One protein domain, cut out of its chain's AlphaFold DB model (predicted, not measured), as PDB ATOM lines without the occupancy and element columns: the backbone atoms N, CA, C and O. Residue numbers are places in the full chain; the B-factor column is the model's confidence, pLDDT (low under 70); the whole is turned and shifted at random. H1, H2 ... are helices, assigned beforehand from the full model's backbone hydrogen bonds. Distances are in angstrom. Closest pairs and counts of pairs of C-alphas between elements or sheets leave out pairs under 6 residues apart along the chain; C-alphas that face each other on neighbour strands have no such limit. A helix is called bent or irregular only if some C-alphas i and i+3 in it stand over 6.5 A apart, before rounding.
ATOM      1  N   HIS A 172      22.074 -48.799   3.284       92.38
ATOM      2  CA  HIS A 172      23.251 -48.454   2.480       92.38
ATOM      3  C   HIS A 172      23.663 -49.577   1.511       92.38
ATOM      4  O   HIS A 172      24.048 -49.301   0.378       92.38
ATOM      5  N   GLY A 173      23.536 -50.845   1.902       91.88
ATOM      6  CA  GLY A 173      23.828 -51.973   1.020       91.88
ATOM      7  C   GLY A 173      22.822 -52.129  -0.108       91.88
ATOM      8  O   GLY A 173      23.228 -52.319  -1.254       91.88
ATOM      9  N   ARG A 174      21.528 -51.963   0.182       93.06
ATOM     10  CA  ARG A 174      20.463 -51.925  -0.840       93.06
ATOM     11  C   ARG A 174      20.627 -50.738  -1.786       93.06
ATOM     12  O   ARG A 174      20.497 -50.877  -2.997       93.06
ATOM     13  N   SER A 175      20.996 -49.584  -1.238       93.12
ATOM     14  CA  SER A 175      21.325 -48.352  -1.964       93.12
ATOM     15  C   SER A 175      22.510 -48.530  -2.924       93.12
ATOM     16  O   SER A 175      22.461 -48.076  -4.074       93.12
ATOM     17  N   LEU A 176      23.562 -49.241  -2.496       91.69
ATOM     18  CA  LEU A 176      24.681 -49.620  -3.361       91.69
ATOM     19  C   LEU A 176      24.241 -50.614  -4.441       91.69
ATOM     20  O   LEU A 176      24.589 -50.431  -5.606       91.69
ATOM     21  N   ALA A 177      23.444 -51.621  -4.078       90.94
ATOM     22  CA  ALA A 177      22.913 -52.615  -5.010       90.94
ATOM     23  C   ALA A 177      22.071 -51.954  -6.109       90.94
ATOM     24  O   ALA A 177      22.278 -52.198  -7.295       90.94
ATOM     25  N   TYR A 178      21.173 -51.044  -5.727       91.25
ATOM     26  CA  TYR A 178      20.364 -50.243  -6.641       91.25
ATOM     27  C   TYR A 178      21.238 -49.479  -7.642       91.25
ATOM     28  O   TYR A 178      20.991 -49.526  -8.851       91.25
ATOM     29  N   ARG A 179      22.299 -48.818  -7.170       91.12
ATOM     30  CA  ARG A 179      23.232 -48.079  -8.036       91.12
ATOM     31  C   ARG A 179      24.001 -49.002  -8.964       91.12
ATOM     32  O   ARG A 179      24.063 -48.725 -10.157       91.12
ATOM     33  N   ALA A 180      24.519 -50.111  -8.446       90.00
ATOM     34  CA  ALA A 180      25.220 -51.121  -9.230       90.00
ATOM     35  C   ALA A 180      24.321 -51.684 -10.342       90.00
ATOM     36  O   ALA A 180      24.691 -51.619 -11.511       90.00
ATOM     37  N   ARG A 181      23.083 -52.091 -10.025       87.50
ATOM     38  CA  ARG A 181      22.072 -52.515 -11.015       87.50
ATOM     39  C   ARG A 181      21.799 -51.434 -12.061       87.50
ATOM     40  O   ARG A 181      21.710 -51.720 -13.250       87.50
ATOM     41  N   THR A 182      21.709 -50.177 -11.631       88.12
ATOM     42  CA  THR A 182      21.461 -49.030 -12.518       88.12
ATOM     43  C   THR A 182      22.641 -48.718 -13.438       88.12
ATOM     44  O   THR A 182      22.432 -48.248 -14.554       88.12
ATOM     45  N   LEU A 183      23.871 -48.985 -13.001       89.81
ATOM     46  CA  LEU A 183      25.094 -48.813 -13.792       89.81
ATOM     47  C   LEU A 183      25.482 -50.092 -14.559       89.81
ATOM     48  O   LEU A 183      26.373 -50.043 -15.408       89.81
ATOM     49  N   SER A 184      24.798 -51.212 -14.301       86.12
ATOM     50  CA  SER A 184      25.115 -52.528 -14.854       86.12
ATOM     51  C   SER A 184      24.991 -52.551 -16.370       86.12
ATOM     52  O   SER A 184      23.902 -52.413 -16.911       86.12
ATOM     53  N   SER A 185      26.075 -52.791 -17.087       82.88
ATOM     54  CA  SER A 185      26.096 -52.839 -18.556       82.88
ATOM     55  C   SER A 185      26.806 -54.096 -19.040       82.88
ATOM     56  O   SER A 185      27.336 -54.853 -18.229       82.88
ATOM     57  N   ASP A 186      26.857 -54.302 -20.355       78.75
ATOM     58  CA  ASP A 186      27.630 -55.393 -20.960       78.75
ATOM     59  C   ASP A 186      29.104 -55.380 -20.506       78.75
ATOM     60  O   ASP A 186      29.727 -56.431 -20.369       78.75
ATOM     61  N   GLU A 187      29.655 -54.196 -20.210       78.81
ATOM     62  CA  GLU A 187      31.036 -54.016 -19.737       78.81
ATOM     63  C   GLU A 187      31.211 -54.304 -18.231       78.81
ATOM     64  O   GLU A 187      32.291 -54.732 -17.797       78.81
ATOM     65  N   PHE A 188      30.155 -54.074 -17.442       84.81
ATOM     66  CA  PHE A 188      30.147 -54.110 -15.976       84.81
ATOM     67  C   PHE A 188      28.856 -54.773 -15.484       84.81
ATOM     68  O   PHE A 188      27.883 -54.083 -15.188       84.81
ATOM     69  N   ARG A 189      28.819 -56.107 -15.434       85.06
ATOM     70  CA  ARG A 189      27.615 -56.858 -15.052       85.06
ATOM     71  C   ARG A 189      27.622 -57.193 -13.561       85.06
ATOM     72  O   ARG A 189      28.542 -57.857 -13.094       85.06
ATOM     73  N   PHE A 190      26.589 -56.746 -12.857       84.38
ATOM     74  CA  PHE A 190      26.366 -57.012 -11.432       84.38
ATOM     75  C   PHE A 190      25.320 -58.120 -11.238       84.38
ATOM     76  O   PHE A 190      24.507 -58.359 -12.143       84.38
ATOM     77  N   SER A 191      25.322 -58.791 -10.084       77.56
ATOM     78  CA  SER A 191      24.301 -59.770  -9.722       77.56
ATOM     79  C   SER A 191      22.940 -59.071  -9.641       77.56
ATOM     80  O   SER A 191      22.702 -58.120  -8.896       77.56
ATOM     81  N   GLY A 192      22.034 -59.488 -10.523       63.03
ATOM     82  CA  GLY A 192      20.719 -58.867 -10.663       63.03
ATOM     83  C   GLY A 192      19.702 -59.369  -9.644       63.03
ATOM     84  O   GLY A 192      18.620 -58.803  -9.571       63.03
ATOM     85  N   GLU A 193      20.007 -60.418  -8.882       68.50
ATOM     86  CA  GLU A 193      19.034 -61.124  -8.038       68.50
ATOM     87  C   GLU A 193      19.120 -60.739  -6.562       68.50
ATOM     88  O   GLU A 193      18.125 -60.859  -5.856       68.50
ATOM     89  N   ASP A 194      20.220 -60.129  -6.122       77.56
ATOM     90  CA  ASP A 194      20.407 -59.819  -4.708       77.56
ATOM     91  C   ASP A 194      19.723 -58.508  -4.285       77.56
ATOM     92  O   ASP A 194      19.747 -57.481  -4.977       77.56
ATOM     93  N   ASP A 195      19.113 -58.535  -3.102       83.56
ATOM     94  CA  ASP A 195      18.532 -57.369  -2.430       83.56
ATOM     95  C   ASP A 195      19.601 -56.340  -2.047       83.56
ATOM     96  O   ASP A 195      19.434 -55.130  -2.226       83.56
ATOM     97  N   VAL A 196      20.727 -56.855  -1.562       86.88
ATOM     98  CA  VAL A 196      21.884 -56.121  -1.054       86.88
ATOM     99  C   VAL A 196      23.065 -56.350  -1.994       86.88
ATOM    100  O   VAL A 196      23.155 -57.384  -2.645       86.88
ATOM    101  N   PHE A 197      23.985 -55.388  -2.074       85.75
ATOM    102  CA  PHE A 197      25.160 -55.507  -2.930       85.75
ATOM    103  C   PHE A 197      25.998 -56.724  -2.527       85.75
ATOM    104  O   PHE A 197      26.532 -56.750  -1.419       85.75
ATOM    105  N   ALA A 198      26.144 -57.702  -3.417       83.38
ATOM    106  CA  ALA A 198      26.903 -58.907  -3.128       83.38
ATOM    107  C   ALA A 198      28.406 -58.614  -3.073       83.38
ATOM    108  O   ALA A 198      28.975 -57.968  -3.951       83.38
ATOM    109  N   ALA A 199      29.097 -59.135  -2.057       81.94
ATOM    110  CA  ALA A 199      30.547 -58.969  -1.945       81.94
ATOM    111  C   ALA A 199      31.304 -59.549  -3.161       81.94
ATOM    112  O   ALA A 199      32.371 -59.042  -3.518       81.94
ATOM    113  N   THR A 200      30.726 -60.548  -3.835       85.06
ATOM    114  CA  THR A 200      31.229 -61.155  -5.081       85.06
ATOM    115  C   THR A 200      31.302 -60.179  -6.252       85.06
ATOM    116  O   THR A 200      32.114 -60.385  -7.149       85.06
ATOM    117  N   ASP A 201      30.531 -59.091  -6.224       87.69
ATOM    118  CA  ASP A 201      30.528 -58.051  -7.257       87.69
ATOM    119  C   ASP A 201      31.595 -56.967  -7.038       87.69
ATOM    120  O   ASP A 201      31.796 -56.095  -7.891       87.69
ATOM    121  N   SER A 202      32.320 -57.009  -5.915       87.75
ATOM    122  CA  SER A 202      33.383 -56.041  -5.603       87.75
ATOM    123  C   SER A 202      34.449 -55.918  -6.709       87.75
ATOM    124  O   SER A 202      34.843 -54.788  -7.013       87.75
ATOM    125  N   PRO A 203      34.897 -57.006  -7.378       88.12
ATOM    126  CA  PRO A 203      35.812 -56.905  -8.516       88.12
ATOM    127  C   PRO A 203      35.210 -56.149  -9.708       88.12
ATOM    128  O   PRO A 203      35.899 -55.338 -10.327       88.12
ATOM    129  N   THR A 204      33.923 -56.354 -10.008       89.31
ATOM    130  CA  THR A 204      33.215 -55.625 -11.074       89.31
ATOM    131  C   THR A 204      33.082 -54.146 -10.730       89.31
ATOM    132  O   THR A 204      33.303 -53.291 -11.590       89.31
ATOM    133  N   LEU A 205      32.800 -53.818  -9.466       89.19
ATOM    134  CA  LEU A 205      32.776 -52.435  -8.992       89.19
ATOM    135  C   LEU A 205      34.159 -51.775  -9.123       89.19
ATOM    136  O   LEU A 205      34.258 -50.662  -9.638       89.19
ATOM    137  N   ALA A 206      35.236 -52.472  -8.750       88.31
ATOM    138  CA  ALA A 206      36.602 -51.983  -8.947       88.31
ATOM    139  C   ALA A 206      36.929 -51.756 -10.427       88.31
ATOM    140  O   ALA A 206      37.547 -50.749 -10.782       88.31
ATOM    141  N   LYS A 207      36.488 -52.668 -11.298       89.19
ATOM    142  CA  LYS A 207      36.631 -52.540 -12.751       89.19
ATOM    143  C   LYS A 207      35.892 -51.304 -13.271       89.19
ATOM    144  O   LYS A 207      36.478 -50.535 -14.026       89.19
ATOM    145  N   LEU A 208      34.656 -51.060 -12.824       89.75
ATOM    146  CA  LEU A 208      33.878 -49.867 -13.177       89.75
ATOM    147  C   LEU A 208      34.614 -48.577 -12.797       89.75
ATOM    148  O   LEU A 208      34.741 -47.673 -13.621       89.75
ATOM    149  N   PHE A 209      35.134 -48.494 -11.573       88.81
ATOM    150  CA  PHE A 209      35.886 -47.320 -11.133       88.81
ATOM    151  C   PHE A 209      37.160 -47.115 -11.952       88.81
ATOM    152  O   PHE A 209      37.422 -46.004 -12.408       88.81
ATOM    153  N   ARG A 210      37.922 -48.182 -12.197       87.50
ATOM    154  CA  ARG A 210      39.201 -48.107 -12.905       87.50
ATOM    155  C   ARG A 210      39.041 -47.806 -14.394       87.50
ATOM    156  O   ARG A 210      39.677 -46.892 -14.905       87.50
ATOM    157  N   GLU A 211      38.205 -48.575 -15.084       84.88
ATOM    158  CA  GLU A 211      38.093 -48.563 -16.549       84.88
ATOM    159  C   GLU A 211      36.965 -47.661 -17.063       84.88
ATOM    160  O   GLU A 211      37.045 -47.137 -18.178       84.88
ATOM    161  N   GLY A 212      35.903 -47.496 -16.270       81.94
ATOM    162  CA  GLY A 212      34.760 -46.645 -16.601       81.94
ATOM    163  C   GLY A 212      34.949 -45.205 -16.131       81.94
ATOM    164  O   GLY A 212      34.676 -44.270 -16.884       81.94
ATOM    165  N   LEU A 213      35.441 -45.017 -14.902       85.38
ATOM    166  CA  LEU A 213      35.546 -43.701 -14.257       85.38
ATOM    167  C   LEU A 213      36.983 -43.162 -14.166       85.38
ATOM    168  O   LEU A 213      37.159 -41.978 -13.890       85.38
ATOM    169  N   GLY A 214      37.999 -43.987 -14.439       82.12
ATOM    170  CA  GLY A 214      39.407 -43.580 -14.418       82.12
ATOM    171  C   GLY A 214      39.994 -43.364 -13.031       82.12
ATOM    172  O   GLY A 214      40.906 -42.557 -12.877       82.12
ATOM    173  N   LEU A 215      39.454 -44.041 -12.024       82.44
ATOM    174  CA  LEU A 215      39.849 -43.899 -10.631       82.44
ATOM    175  C   LEU A 215      40.624 -45.143 -10.222       82.44
ATOM    176  O   LEU A 215      40.066 -46.244 -10.150       82.44
ATOM    177  N   GLU A 216      41.919 -44.969  -9.964       76.38
ATOM    178  CA  GLU A 216      42.766 -46.044  -9.458       76.38
ATOM    179  C   GLU A 216      42.330 -46.410  -8.045       76.38
ATOM    180  O   GLU A 216      42.593 -45.704  -7.075       76.38
ATOM    181  N   THR A 217      41.586 -47.507  -7.949       69.06
ATOM    182  CA  THR A 217      40.965 -47.940  -6.706       69.06
ATOM    183  C   THR A 217      41.032 -49.453  -6.597       69.06
ATOM    184  O   THR A 217      40.856 -50.196  -7.572       69.06
ATOM    185  N   THR A 218      41.305 -49.915  -5.385       67.00
ATOM    186  CA  THR A 218      41.180 -51.312  -4.991       67.00
ATOM    187  C   THR A 218      39.951 -51.423  -4.097       67.00
ATOM    188  O   THR A 218      39.942 -50.940  -2.968       67.00
ATOM    189  N   PHE A 219      38.881 -52.034  -4.608       73.06
ATOM    190  CA  PHE A 219      37.805 -52.515  -3.745       73.06
ATOM    191  C   PHE A 219      38.174 -53.927  -3.313       73.06
ATOM    192  O   PHE A 219      38.341 -54.810  -4.154       73.06
ATOM    193  N   SER A 220      38.324 -54.136  -2.011       69.19
ATOM    194  CA  SER A 220      38.321 -55.474  -1.434       69.19
ATOM    195  C   SER A 220      36.961 -55.723  -0.797       69.19
ATOM    196  O   SER A 220      36.359 -54.809  -0.237       69.19
ATOM    197  N   ALA A 221      36.485 -56.968  -0.864       68.44
ATOM    198  CA  ALA A 221      35.252 -57.380  -0.192       68.44
ATOM    199  C   ALA A 221      35.293 -57.096   1.325       68.44
ATOM    200  O   ALA A 221      34.269 -56.818   1.939       68.44
ATOM    201  N   GLU A 222      36.487 -57.121   1.921       72.31
ATOM    202  CA  GLU A 222      36.698 -56.878   3.352       72.31
ATOM    203  C   GLU A 222      36.965 -55.401   3.695       72.31
ATOM    204  O   GLU A 222      36.906 -55.005   4.863       72.31
ATOM    205  N   GLY A 223      37.262 -54.574   2.690       80.50
ATOM    206  CA  GLY A 223      37.622 -53.171   2.848       80.50
ATOM    207  C   GLY A 223      36.403 -52.260   2.952       80.50
ATOM    208  O   GLY A 223      35.372 -52.473   2.314       80.50
ATOM    209  N   ALA A 224      36.530 -51.197   3.745       86.62
ATOM    210  CA  ALA A 224      35.540 -50.130   3.738       86.62
ATOM    211  C   ALA A 224      35.588 -49.367   2.405       86.62
ATOM    212  O   ALA A 224      36.665 -49.033   1.905       86.62
ATOM    213  N   ILE A 225      34.420 -49.043   1.854       85.94
ATOM    214  CA  ILE A 225      34.309 -48.132   0.718       85.94
ATOM    215  C   ILE A 225      34.716 -46.740   1.202       85.94
ATOM    216  O   ILE A 225      34.208 -46.244   2.210       85.94
ATOM    217  N   SER A 226      35.651 -46.103   0.494       86.75
ATOM    218  CA  SER A 226      36.098 -44.757   0.852       86.75
ATOM    219  C   SER A 226      34.944 -43.752   0.736       86.75
ATOM    220  O   SER A 226      34.056 -43.886  -0.110       86.75
ATOM    221  N   LEU A 227      34.974 -42.704   1.564       86.19
ATOM    222  CA  LEU A 227      33.978 -41.627   1.509       86.19
ATOM    223  C   LEU A 227      33.939 -40.953   0.130       86.19
ATOM    224  O   LEU A 227      32.877 -40.532  -0.316       86.19
ATOM    225  N   GLU A 228      35.082 -40.882  -0.554       85.44
ATOM    226  CA  GLU A 228      35.180 -40.354  -1.912       85.44
ATOM    227  C   GLU A 228      34.452 -41.249  -2.920       85.44
ATOM    228  O   GLU A 228      33.644 -40.750  -3.701       85.44
ATOM    229  N   HIS A 229      34.659 -42.568  -2.876       87.19
ATOM    230  CA  HIS A 229      33.953 -43.493  -3.770       87.19
ATOM    231  C   HIS A 229      32.450 -43.483  -3.510       87.19
ATOM    232  O   HIS A 229      31.661 -43.518  -4.454       87.19
ATOM    233  N   TRP A 230      32.048 -43.389  -2.242       87.38
ATOM    234  CA  TRP A 230      30.641 -43.277  -1.872       87.38
ATOM    235  C   TRP A 230      30.015 -41.975  -2.384       87.38
ATOM    236  O   TRP A 230      28.919 -41.991  -2.946       87.38
ATOM    237  N   ALA A 231      30.729 -40.852  -2.266       86.62
ATOM    238  CA  ALA A 231      30.284 -39.575  -2.813       86.62
ATOM    239  C   ALA A 231      30.122 -39.644  -4.337       86.62
ATOM    240  O   ALA A 231      29.128 -39.159  -4.863       86.62
ATOM    241  N   GLN A 232      31.039 -40.310  -5.043       87.38
ATOM    242  CA  GLN A 232      30.890 -40.510  -6.482       87.38
ATOM    243  C   GLN A 232      29.681 -41.382  -6.813       87.38
ATOM    244  O   GLN A 232      28.863 -40.992  -7.626       87.38
ATOM    245  N   LEU A 233      29.492 -42.522  -6.150       88.50
ATOM    246  CA  LEU A 233      28.344 -43.395  -6.428       88.50
ATOM    247  C   LEU A 233      26.994 -42.728  -6.143       88.50
ATOM    248  O   LEU A 233      25.992 -43.086  -6.754       88.50
ATOM    249  N   THR A 234      26.945 -41.767  -5.226       89.25
ATOM    250  CA  THR A 234      25.708 -41.077  -4.841       89.25
ATOM    251  C   THR A 234      25.440 -39.797  -5.629       89.25
ATOM    252  O   THR A 234      24.316 -39.306  -5.576       89.25
ATOM    253  N   ASP A 235      26.407 -39.288  -6.396       88.75
ATOM    254  CA  ASP A 235      26.302 -38.044  -7.162       88.75
ATOM    255  C   ASP A 235      26.596 -38.288  -8.652       88.75
ATOM    256  O   ASP A 235      27.739 -38.494  -9.076       88.75
ATOM    257  N   VAL A 236      25.555 -38.227  -9.487       88.31
ATOM    258  CA  VAL A 236      25.712 -38.448 -10.932       88.31
ATOM    259  C   VAL A 236      26.489 -37.326 -11.629       88.31
ATOM    260  O   VAL A 236      27.094 -37.581 -12.670       88.31
ATOM    261  N   ASP A 237      26.535 -36.100 -11.091       86.50
ATOM    262  CA  ASP A 237      27.430 -35.062 -11.628       86.50
ATOM    263  C   ASP A 237      28.895 -35.439 -11.419       86.50
ATOM    264  O   ASP A 237      29.695 -35.291 -12.346       86.50
ATOM    265  N   LEU A 238      29.243 -35.985 -10.249       87.62
ATOM    266  CA  LEU A 238      30.595 -36.488  -9.995       87.62
ATOM    267  C   LEU A 238      30.924 -37.691 -10.882       87.62
ATOM    268  O   LEU A 238      31.989 -37.695 -11.498       87.62
ATOM    269  N   LEU A 239      30.007 -38.657 -11.039       88.88
ATOM    270  CA  LEU A 239      30.214 -39.792 -11.957       88.88
ATOM    271  C   LEU A 239      30.471 -39.326 -13.382       88.88
ATOM    272  O   LEU A 239      31.402 -39.795 -14.036       88.88
ATOM    273  N   ILE A 240      29.667 -38.383 -13.866       88.12
ATOM    274  CA  ILE A 240      29.830 -37.835 -15.208       88.12
ATOM    275  C   ILE A 240      31.123 -37.042 -15.329       88.12
ATOM    276  O   ILE A 240      31.793 -37.144 -16.357       88.12
ATOM    277  N   ALA A 241      31.508 -36.268 -14.317       86.50
ATOM    278  CA  ALA A 241      32.774 -35.550 -14.320       86.50
ATOM    279  C   ALA A 241      33.963 -36.519 -14.420       86.50
ATOM    280  O   ALA A 241      34.808 -36.336 -15.302       86.50
ATOM    281  N   SER A 242      33.988 -37.573 -13.601       87.75
ATOM    282  CA  SER A 242      35.008 -38.629 -13.641       87.75
ATOM    283  C   SER A 242      35.017 -39.338 -14.999       87.75
ATOM    284  O   SER A 242      36.042 -39.369 -15.686       87.75
ATOM    285  N   TYR A 243      33.846 -39.772 -15.476       87.00
ATOM    286  CA  TYR A 243      33.679 -40.390 -16.793       87.00
ATOM    287  C   TYR A 243      34.211 -39.493 -17.924       87.00
ATOM    288  O   TYR A 243      34.944 -39.949 -18.804       87.00
ATOM    289  N   ARG A 244      33.901 -38.189 -17.910       84.44
ATOM    290  CA  ARG A 244      34.372 -37.213 -18.912       84.44
ATOM    291  C   ARG A 244      35.883 -37.050 -18.905       84.44
ATOM    292  O   ARG A 244      36.471 -36.913 -19.978       84.44
ATOM    293  N   GLN A 245      36.493 -36.996 -17.724       83.38
ATOM    294  CA  GLN A 245      37.941 -36.849 -17.585       83.38
ATOM    295  C   GLN A 245      38.655 -38.085 -18.130       83.38
ATOM    296  O   GLN A 245      39.556 -37.944 -18.960       83.38
ATOM    297  N   HIS A 246      38.188 -39.277 -17.762       82.88
ATOM    298  CA  HIS A 246      38.771 -40.534 -18.218       82.88
ATOM    299  C   HIS A 246      38.588 -40.761 -19.727       82.88
ATOM    300  O   HIS A 246      39.501 -41.192 -20.431       82.88
ATOM    301  N   THR A 247      37.429 -40.389 -20.272       74.25
ATOM    302  CA  THR A 247      37.112 -40.565 -21.700       74.25
ATOM    303  C   THR A 247      37.500 -39.372 -22.578       74.25
ATOM    304  O   THR A 247      37.139 -39.318 -23.757       74.25
ATOM    305  N   LYS A 248      38.264 -38.401 -22.056       66.81
ATOM    306  CA  LYS A 248      38.651 -37.182 -22.790       66.81
ATOM    307  C   LYS A 248      39.426 -37.483 -24.079       66.81
ATOM    308  O   LYS A 248      39.182 -36.827 -25.093       66.81
TER     309      LYS A 248
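AT A GLANCE: This is residues 172 to 248 of the 630 residues of an uncharacterized protein of Lewinella agarilytica (UniProt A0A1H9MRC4). Four short helices make a loose ring with few contacts between them: H2, the longest, has H1 near it on one side and the last part of H4 near its end, and H3 and H4 meet in a corner that completes the round. Two long loops join these helices, and the second, residues 213 to 226, folds back along H2 before H3 begins. The printed part has 77 residues with four named helices, in the order H1, H2, H3, H4, and no named strand; the class is all helix. The whole is compact, with a radius of gyration of the C-alphas of 11.6 A and a rounded outline of 34 by 26 by 19 A.

HOW THE PARTS SIT: H2, residues 199 to 212, and H1, residues 172 to 183, are close but not clearly touching; their closest C-alphas, of Ala 180 and Leu 205, are 7.7 A apart, at a steep tilt of 49 degrees, the same way. H4, residues 236 to 246, is also close to H2 but not clearly touching, with the closest C-alphas, of Gly 212 and Tyr 243, 6.4 A apart. H3, residues 227 to 234, touches H4 only at the corner, at 72 degrees, only just about perpendicular; the closest C-alphas, of Gln 232 and Leu 238, are 5.3 A apart. H1 and H4 are apart. In H1, H3 and H4 every O i to N i+4 pair is within hydrogen-bond range, in H2 8 of 10.

IN THESE COORDINATES: H2 is 19.6 A long and irregular, with C-alphas 200 and 203 7.1 A apart. H1 is 16.4 A long, from C-alpha 172 at (23.251, -48.454, 2.480). H4, 15.1 A, ends with C-alpha 246 at (38.771, -40.534, -18.218).

THE WHOLE: The two C-alphas farthest apart, of Asp 195 and Lys 248, are 35.0 A apart. The printed part has no cut. The links H1 to H2 and H2 to H3 are long. Confidence is under 70 at residues 192 to 193, 217 to 218, 220 to 221 and 248.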